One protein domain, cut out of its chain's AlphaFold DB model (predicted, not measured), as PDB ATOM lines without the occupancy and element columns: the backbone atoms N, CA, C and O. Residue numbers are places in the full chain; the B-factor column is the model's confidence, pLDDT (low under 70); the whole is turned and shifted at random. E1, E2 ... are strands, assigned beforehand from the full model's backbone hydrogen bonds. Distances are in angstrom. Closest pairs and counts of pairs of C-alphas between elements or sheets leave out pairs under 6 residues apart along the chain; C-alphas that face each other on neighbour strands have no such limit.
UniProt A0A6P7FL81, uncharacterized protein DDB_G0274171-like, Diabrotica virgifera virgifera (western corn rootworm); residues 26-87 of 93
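This is residues 26 to 87 of the 93 residues of the protein "uncharacterized protein DDB_G0274171-like" of Diabrotica virgifera virgifera (western corn rootworm) (UniProt A0A6P7FL81). There is little regular structure here: two small two-stranded hairpins, E1 with E2 and E3 with E4, sit one after the other along a loose rod, joined by a long looping stretch, residues 52 to 70. The printed part has 62 residues, with no named helix and four strands in the order E1, E2, E3, E4; both sheets are antiparallel. The class is all strand, with 18 residues in named elements; the radius of gyration of the C-alphas is 13.5 A and the spans are 44 by 21 by 13 A.

Find C-alpha 36 at (13.978, -10.184, 39.436); from there E1, residues 36 to 40, runs 12.8 A. E2, residues 47 to 51, covers 12.6 A. Further on come E3, residues 71 to 74, and E4, residues 83 to 86, which ends at C-alpha 86, (30.159, -17.035, 25.392).

In the hairpin E1 and E2, at 141 degrees, look for N 37 and O 50, 2.8 A apart. In the hairpin E3 and E4, at 138 degrees, N 72 and O 85 are 2.8 A apart. E2 and E3 are apart.

The farthest C-alphas, Gly 43 and Pro 69, are 44.8 A apart. The printed part has no cut, and the link E2 to E3 is long. Confidence is under 70 at residues 33 to 35, 51 to 55, 58 to 59 and 61.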
ATOM      1  N   GLN A  26       2.749  -1.653  56.547       85.25
ATOM      2  CA  GLN A  26       4.192  -1.421  56.538       85.25
ATOM      3  C   GLN A  26       4.883  -2.532  55.741       85.25
ATOM      4  O   GLN A  26       5.072  -3.642  56.237       85.25
ATOM      5  N   CYS A  27       5.258  -2.245  54.496       84.31
ATOM      6  CA  CYS A  27       5.991  -3.189  53.658       84.31
ATOM      7  C   CYS A  27       7.501  -3.015  53.831       84.31
ATOM      8  O   CYS A  27       8.029  -1.910  53.733       84.31
ATOM      9  N   THR A  28       8.217  -4.123  54.013       85.94
ATOM     10  CA  THR A  28       9.678  -4.114  53.867       85.94
ATOM     11  C   THR A  28      10.018  -4.246  52.380       85.94
ATOM     12  O   THR A  28       9.464  -5.135  51.730       85.94
ATOM     13  N   PRO A  29      10.906  -3.403  51.815       80.94
ATOM     14  CA  PRO A  29      11.359  -3.565  50.439       80.94
ATOM     15  C   PRO A  29      11.940  -4.972  50.228       80.94
ATOM     16  O   PRO A  29      12.838  -5.368  50.978       80.94
ATOM     17  N   PRO A  30      11.458  -5.744  49.239       78.88
ATOM     18  CA  PRO A  30      11.975  -7.081  49.017       78.88
ATOM     19  C   PRO A  30      13.383  -6.997  48.416       78.88
ATOM     20  O   PRO A  30      13.654  -6.193  47.522       78.88
ATOM     21  N   ASN A  31      14.289  -7.846  48.897       79.31
ATOM     22  CA  ASN A  31      15.622  -7.971  48.321       79.31
ATOM     23  C   ASN A  31      15.556  -8.937  47.128       79.31
ATOM     24  O   ASN A  31      15.487 -10.156  47.304       79.31
ATOM     25  N   CYS A  32      15.485  -8.381  45.918       72.44
ATOM     26  CA  CYS A  32      15.386  -9.162  44.689       72.44
ATOM     27  C   CYS A  32      16.773  -9.483  44.134       72.44
ATOM     28  O   CYS A  32      17.574  -8.581  43.891       72.44
ATOM     29  N   GLY A  33      17.028 -10.773  43.903       65.75
ATOM     30  CA  GLY A  33      18.234 -11.242  43.223       65.75
ATOM     31  C   GLY A  33      18.301 -10.786  41.761       65.75
ATOM     32  O   GLY A  33      17.334 -10.260  41.197       65.75
ATOM     33  N   LEU A  34      19.450 -11.009  41.120       65.50
ATOM     34  CA  LEU A  34      19.626 -10.688  39.704       65.50
ATOM     35  C   LEU A  34      18.611 -11.453  38.856       65.50
ATOM     36  O   LEU A  34      18.476 -12.665  38.983       65.50
ATOM     37  N   GLY A  35      17.916 -10.750  37.963       61.50
ATOM     38  CA  GLY A  35      16.855 -11.371  37.167       61.50
ATOM     39  C   GLY A  35      15.438 -11.102  37.683       61.50
ATOM     40  O   GLY A  35      14.481 -11.419  36.983       61.50
ATOM     41  N   ALA A  36      15.282 -10.499  38.865       70.12
ATOM     42  CA  ALA A  36      13.978 -10.184  39.436       70.12
ATOM     43  C   ALA A  36      13.795  -8.681  39.683       70.12
ATOM     44  O   ALA A  36      14.739  -7.948  39.979       70.12
ATOM     45  N   ARG A  37      12.554  -8.212  39.556       72.81
ATOM     46  CA  ARG A  37      12.134  -6.839  39.842       72.81
ATOM     47  C   ARG A  37      11.032  -6.855  40.902       72.81
ATOM     48  O   ARG A  37      10.190  -7.752  40.874       72.81
ATOM     49  N   PRO A  38      11.007  -5.878  41.818       78.31
ATOM     50  CA  PRO A  38       9.897  -5.722  42.746       78.31
ATOM     51  C   PRO A  38       8.625  -5.330  41.979       78.31
ATOM     52  O   PRO A  38       8.640  -4.379  41.195       78.31
ATOM     53  N   VAL A  39       7.532  -6.058  42.202       82.00
ATOM     54  CA  VAL A  39       6.219  -5.831  41.582       82.00
ATOM     55  C   VAL A  39       5.125  -5.965  42.639       82.00
ATOM     56  O   VAL A  39       5.114  -6.919  43.415       82.00
ATOM     57  N   VAL A  40       4.199  -5.006  42.664       84.50
ATOM     58  CA  VAL A  40       2.976  -5.069  43.478       84.50
ATOM     59  C   VAL A  40       1.878  -5.689  42.618       84.50
ATOM     60  O   VAL A  40       1.590  -5.184  41.531       84.50
ATOM     61  N   LYS A  41       1.300  -6.807  43.061       81.44
ATOM     62  CA  LYS A  41       0.215  -7.475  42.332       81.44
ATOM     63  C   LYS A  41      -1.119  -6.762  42.598       81.44
ATOM     64  O   LYS A  41      -1.286  -6.161  43.658       81.44
ATOM     65  N   PRO A  42      -2.097  -6.831  41.678       81.88
ATOM     66  CA  PRO A  42      -3.435  -6.307  41.941       81.88
ATOM     67  C   PRO A  42      -4.043  -6.966  43.185       81.88
ATOM     68  O   PRO A  42      -4.150  -8.188  43.241       81.88
ATOM     69  N   GLY A  43      -4.443  -6.159  44.167       82.50
ATOM     70  CA  GLY A  43      -4.995  -6.642  45.438       82.50
ATOM     71  C   GLY A  43      -3.959  -6.901  46.536       82.50
ATOM     72  O   GLY A  43      -4.357  -7.042  47.689       82.50
ATOM     73  N   ASP A  44      -2.662  -6.892  46.214       84.25
ATOM     74  CA  ASP A  44      -1.588  -6.893  47.207       84.25
ATOM     75  C   ASP A  44      -1.169  -5.464  47.559       84.25
ATOM     76  O   ASP A  44      -1.184  -4.556  46.727       84.25
ATOM     77  N   CYS A  45      -0.732  -5.286  48.802       86.62
ATOM     78  CA  CYS A  45      -0.195  -4.015  49.283       86.62
ATOM     79  C   CYS A  45       1.331  -3.937  49.233       86.62
ATOM     80  O   CYS A  45       1.887  -2.844  49.158       86.62
ATOM     81  N   CYS A  46       2.014  -5.083  49.250       87.25
ATOM     82  CA  CYS A  46       3.469  -5.144  49.272       87.25
ATOM     83  C   CYS A  46       4.045  -5.663  47.959       87.25
ATOM     84  O   CYS A  46       3.462  -6.510  47.283       87.25
ATOM     85  N   ALA A  47       5.227  -5.156  47.613       82.81
ATOM     86  CA  ALA A  47       5.962  -5.632  46.455       82.81
ATOM     87  C   ALA A  47       6.553  -7.024  46.719       82.81
ATOM     88  O   ALA A  47       7.081  -7.301  47.796       82.81
ATOM     89  N   THR A  48       6.527  -7.869  45.696       80.69
ATOM     90  CA  THR A  48       7.171  -9.187  45.660       80.69
ATOM     91  C   THR A  48       8.191  -9.225  44.525       80.69
ATOM     92  O   THR A  48       8.104  -8.441  43.580       80.69
ATOM     93  N   CYS A  49       9.194 -10.099  44.609       77.12
ATOM     94  CA  CYS A  49      10.158 -10.249  43.522       77.12
ATOM     95  C   CYS A  49       9.555 -11.087  42.393       77.12
ATOM     96  O   CYS A  49       9.278 -12.272  42.569       77.12
ATOM     97  N   GLN A  50       9.384 -10.471  41.227       72.25
ATOM     98  CA  GLN A  50       8.963 -11.133  40.000       72.25
ATOM     99  C   GLN A  50      10.147 -11.206  39.032       72.25
ATOM    100  O   GLN A  50      10.775 -10.189  38.746       72.25
ATOM    101  N   GLY A  51      10.448 -12.398  38.508       65.31
ATOM    102  CA  GLY A  51      11.433 -12.562  37.429       65.31
ATOM    103  C   GLY A  51      11.072 -11.748  36.172       65.31
ATOM    104  O   GLY A  51       9.932 -11.306  36.032       65.31
ATOM    105  N   PHE A  52      12.000 -11.559  35.226       64.69
ATOM    106  CA  PHE A  52      11.760 -10.831  33.958       64.69
ATOM    107  C   PHE A  52      10.781 -11.544  32.990       64.69
ATOM    108  O   PHE A  52      11.142 -11.930  31.883       64.69
ATOM    109  N   GLY A  53       9.512 -11.686  33.374       56.06
ATOM    110  CA  GLY A  53       8.419 -12.057  32.467       56.06
ATOM    111  C   GLY A  53       7.984 -13.522  32.491       56.06
ATOM    112  O   GLY A  53       7.045 -13.862  31.776       56.06
ATOM    113  N   ASN A  54       8.582 -14.383  33.326       65.06
ATOM    114  CA  ASN A  54       8.077 -15.744  33.532       65.06
ATOM    115  C   ASN A  54       7.328 -15.862  34.879       65.06
ATOM    116  O   ASN A  54       7.965 -15.833  35.936       65.06
ATOM    117  N   PRO A  55       5.990 -16.039  34.876       66.62
ATOM    118  CA  PRO A  55       5.197 -16.181  36.100       66.62
ATOM    119  C   PRO A  55       5.541 -17.442  36.911       66.62
ATOM    120  O   PRO A  55       5.214 -17.508  38.089       66.62
ATOM    121  N   LYS A  56       6.240 -18.426  36.326       70.06
ATOM    122  CA  LYS A  56       6.745 -19.616  37.040       70.06
ATOM    123  C   LYS A  56       7.958 -19.328  37.929       70.06
ATOM    124  O   LYS A  56       8.381 -20.209  38.664       70.06
ATOM    125  N   CYS A  57       8.535 -18.133  37.835       71.88
ATOM    126  CA  CYS A  57       9.725 -17.740  38.586       71.88
ATOM    127  C   CYS A  57       9.403 -17.021  39.899       71.88
ATOM    128  O   CYS A  57      10.291 -16.432  40.512       71.88
ATOM    129  N   GLU A  58       8.136 -17.021  40.316       69.25
ATOM    130  CA  GLU A  58       7.716 -16.434  41.583       69.25
ATOM    131  C   GLU A  58       8.439 -17.095  42.767       69.25
ATOM    132  O   GLU A  58       8.496 -18.318  42.872       69.25
ATOM    133  N   GLY A  59       9.010 -16.272  43.650       68.62
ATOM    134  CA  GLY A  59       9.711 -16.740  44.850       68.62
ATOM    135  C   GLY A  59      11.109 -17.323  44.609       68.62
ATOM    136  O   GLY A  59      11.780 -17.682  45.574       68.62
ATOM    137  N   ILE A  60      11.584 -17.388  43.361       70.69
ATOM    138  CA  ILE A  60      12.941 -17.853  43.058       70.69
ATOM    139  C   ILE A  60      13.932 -16.709  43.272       70.69
ATOM    140  O   ILE A  60      13.837 -15.652  42.648       70.69
ATOM    141  N   GLN A  61      14.910 -16.942  44.146       69.19
ATOM    142  CA  GLN A  61      16.074 -16.080  44.307       69.19
ATOM    143  C   GLN A  61      17.249 -16.688  43.549       69.19
ATOM    144  O   GLN A  61      17.590 -17.852  43.738       69.19
ATOM    145  N   CYS A  62      17.843 -15.891  42.671       73.88
ATOM    146  CA  CYS A  62      18.991 -16.288  41.876       73.88
ATOM    147  C   CYS A  62      20.260 -15.691  42.465       73.88
ATOM    148  O   CYS A  62      20.304 -14.491  42.757       73.88
ATOM    149  N   ASP A  63      21.298 -16.512  42.561       75.25
ATOM    150  CA  ASP A  63      22.645 -16.032  42.827       75.25
ATOM    151  C   ASP A  63      23.233 -15.325  41.602       75.25
ATOM    152  O   ASP A  63      22.780 -15.492  40.465       75.25
ATOM    153  N   VAL A  64      24.276 -14.531  41.838       77.44
ATOM    154  CA  VAL A  64      25.061 -13.916  40.768       77.44
ATOM    155  C   VAL A  64      26.001 -14.969  40.175       77.44
ATOM    156  O   VAL A  64      26.906 -15.418  40.881       77.44
ATOM    157  N   PRO A  65      25.840 -15.373  38.902       80.81
ATOM    158  CA  PRO A  65      26.732 -16.357  38.310       80.81
ATOM    159  C   PRO A  65      28.140 -15.774  38.124       80.81
ATOM    160  O   PRO A  65      28.316 -14.658  37.634       80.81
ATOM    161  N   LEU A  66      29.158 -16.559  38.485       86.81
ATOM    162  CA  LEU A  66      30.560 -16.234  38.226       86.81
ATOM    163  C   LEU A  66      30.912 -16.627  36.789       86.81
ATOM    164  O   LEU A  66      31.143 -17.798  36.489       86.81
ATOM    165  N   CYS A  67      30.931 -15.641  35.898       86.25
ATOM    166  CA  CYS A  67      31.194 -15.868  34.483       86.25
ATOM    167  C   CYS A  67      32.698 -15.953  34.178       86.25
ATOM    168  O   CYS A  67      33.449 -15.062  34.589       86.25
ATOM    169  N   PRO A  68      33.164 -16.992  33.454       89.19
ATOM    170  CA  PRO A  68      34.556 -17.069  33.025       89.19
ATOM    171  C   PRO A  68      34.915 -15.910  32.077       89.19
ATOM    172  O   PRO A  68      34.030 -15.358  31.409       89.19
ATOM    173  N   PRO A  69      36.206 -15.546  31.964       90.00
ATOM    174  CA  PRO A  69      36.652 -14.531  31.014       90.00
ATOM    175  C   PRO A  69      36.159 -14.829  29.592       90.00
ATOM    176  O   PRO A  69      36.233 -15.964  29.129       90.00
ATOM    177  N   GLY A  70      35.650 -13.807  28.900       86.00
ATOM    178  CA  GLY A  70      35.095 -13.965  27.552       86.00
ATOM    179  C   GLY A  70      33.658 -14.494  27.507       86.00
ATOM    180  O   GLY A  70      33.186 -14.859  26.434       86.00
ATOM    181  N   SER A  71      32.942 -14.523  28.632       89.69
ATOM    182  CA  SER A  71      31.500 -14.780  28.670       89.69
ATOM    183  C   SER A  71      30.732 -13.585  29.238       89.69
ATOM    184  O   SER A  71      31.280 -12.763  29.972       89.69
ATOM    185  N   ILE A  72      29.460 -13.470  28.864       84.62
ATOM    186  CA  ILE A  72      28.526 -12.453  29.344       84.62
ATOM    187  C   ILE A  72      27.345 -13.101  30.047       84.62
ATOM    188  O   ILE A  72      26.874 -14.173  29.670       84.62
ATOM    189  N   MET A  73      26.832 -12.411  31.057       84.19
ATOM    190  CA  MET A  73      25.611 -12.810  31.733       84.19
ATOM    191  C   MET A  73      24.406 -12.531  30.823       84.19
ATOM    192  O   MET A  73      24.189 -11.395  30.396       84.19
ATOM    193  N   LYS A  74      23.612 -13.561  30.532       81.31
ATOM    194  CA  LYS A  74      22.370 -13.469  29.760       81.31
ATOM    195  C   LYS A  74      21.228 -14.144  30.499       81.31
ATOM    196  O   LYS A  74      21.379 -15.232  31.042       81.31
ATOM    197  N   LEU A  75      20.059 -13.520  30.454       77.88
ATOM    198  CA  LEU A  75      18.815 -14.157  30.860       77.88
ATOM    199  C   LEU A  75      18.127 -14.720  29.614       77.88
ATOM    200  O   LEU A  75      17.841 -13.970  28.683       77.88
ATOM    201  N   LYS A  76      17.923 -16.040  29.574       76.38
ATOM    202  CA  LYS A  76      17.216 -16.714  28.473       76.38
ATOM    203  C   LYS A  76      15.706 -16.572  28.633       76.38
ATOM    204  O   LYS A  76      15.209 -16.450  29.752       76.38
ATOM    205  N   ASP A  77      14.979 -16.669  27.523       73.88
ATOM    206  CA  ASP A  77      13.519 -16.736  27.551       73.88
ATOM    207  C   ASP A  77      13.051 -17.881  28.454       73.88
ATOM    208  O   ASP A  77      13.584 -18.993  28.412       73.88
ATOM    209  N   ASN A  78      12.058 -17.600  29.297       70.75
ATOM    210  CA  ASN A  78      11.538 -18.504  30.327       70.75
ATOM    211  C   ASN A  78      12.538 -18.950  31.412       70.75
ATOM    212  O   ASN A  78      12.138 -19.704  32.301       70.75
ATOM    213  N   ALA A  79      13.790 -18.487  31.413       76.19
ATOM    214  CA  ALA A  79      14.697 -18.731  32.528       76.19
ATOM    215  C   ALA A  79      14.378 -17.790  33.694       76.19
ATOM    216  O   ALA A  79      14.065 -16.617  33.503       76.19
ATOM    217  N   CYS A  80      14.475 -18.310  34.916       75.56
ATOM    218  CA  CYS A  80      14.309 -17.502  36.124       75.56
ATOM    219  C   CYS A  80      15.598 -16.786  36.518       75.56
ATOM    220  O   CYS A  80      15.551 -15.669  37.021       75.56
ATOM    221  N   CYS A  81      16.739 -17.421  36.242       78.69
ATOM    222  CA  CYS A  81      18.057 -16.936  36.618       78.69
ATOM    223  C   CYS A  81      18.931 -16.715  35.386       78.69
ATOM    224  O   CYS A  81      18.820 -17.468  34.410       78.69
ATOM    225  N   PRO A  82      19.810 -15.703  35.417       79.50
ATOM    226  CA  PRO A  82      20.757 -15.491  34.342       79.50
ATOM    227  C   PRO A  82      21.823 -16.598  34.307       79.50
ATOM    228  O   PRO A  82      22.202 -17.152  35.337       79.50
ATOM    229  N   SER A  83      22.341 -16.889  33.116       84.31
ATOM    230  CA  SER A  83      23.446 -17.819  32.874       84.31
ATOM    231  C   SER A  83      24.582 -17.132  32.117       84.31
ATOM    232  O   SER A  83      24.375 -16.126  31.437       84.31
ATOM    233  N   CYS A  84      25.792 -17.675  32.221       88.50
ATOM    234  CA  CYS A  84      26.931 -17.194  31.443       88.50
ATOM    235  C   CYS A  84      26.887 -17.790  30.036       88.50
ATOM    236  O   CYS A  84      26.776 -19.002  29.872       88.50
ATOM    237  N   GLU A  85      26.989 -16.935  29.031       87.31
ATOM    238  CA  GLU A  85      27.024 -17.303  27.619       87.31
ATOM    239  C   GLU A  85      28.323 -16.779  26.994       87.31
ATOM    240  O   GLU A  85      28.757 -15.680  27.351       87.31
ATOM    241  N   PRO A  86      28.960 -17.515  26.068       85.50
ATOM    242  CA  PRO A  86      30.159 -17.035  25.392       85.50
ATOM    243  C   PRO A  86      29.914 -15.683  24.706       85.50
ATOM    244  O   PRO A  86      28.872 -15.450  24.088       85.50
ATOM    245  N   PHE A  87      30.884 -14.777  24.810       71.56
ATOM    246  CA  PHE A  87      30.866 -13.499  24.111       71.56
ATOM    247  C   PHE A  87      31.382 -13.701  22.683       71.56
ATOM    248  O   PHE A  87      32.585 -13.749  22.440       71.56
TER     249      PHE A  87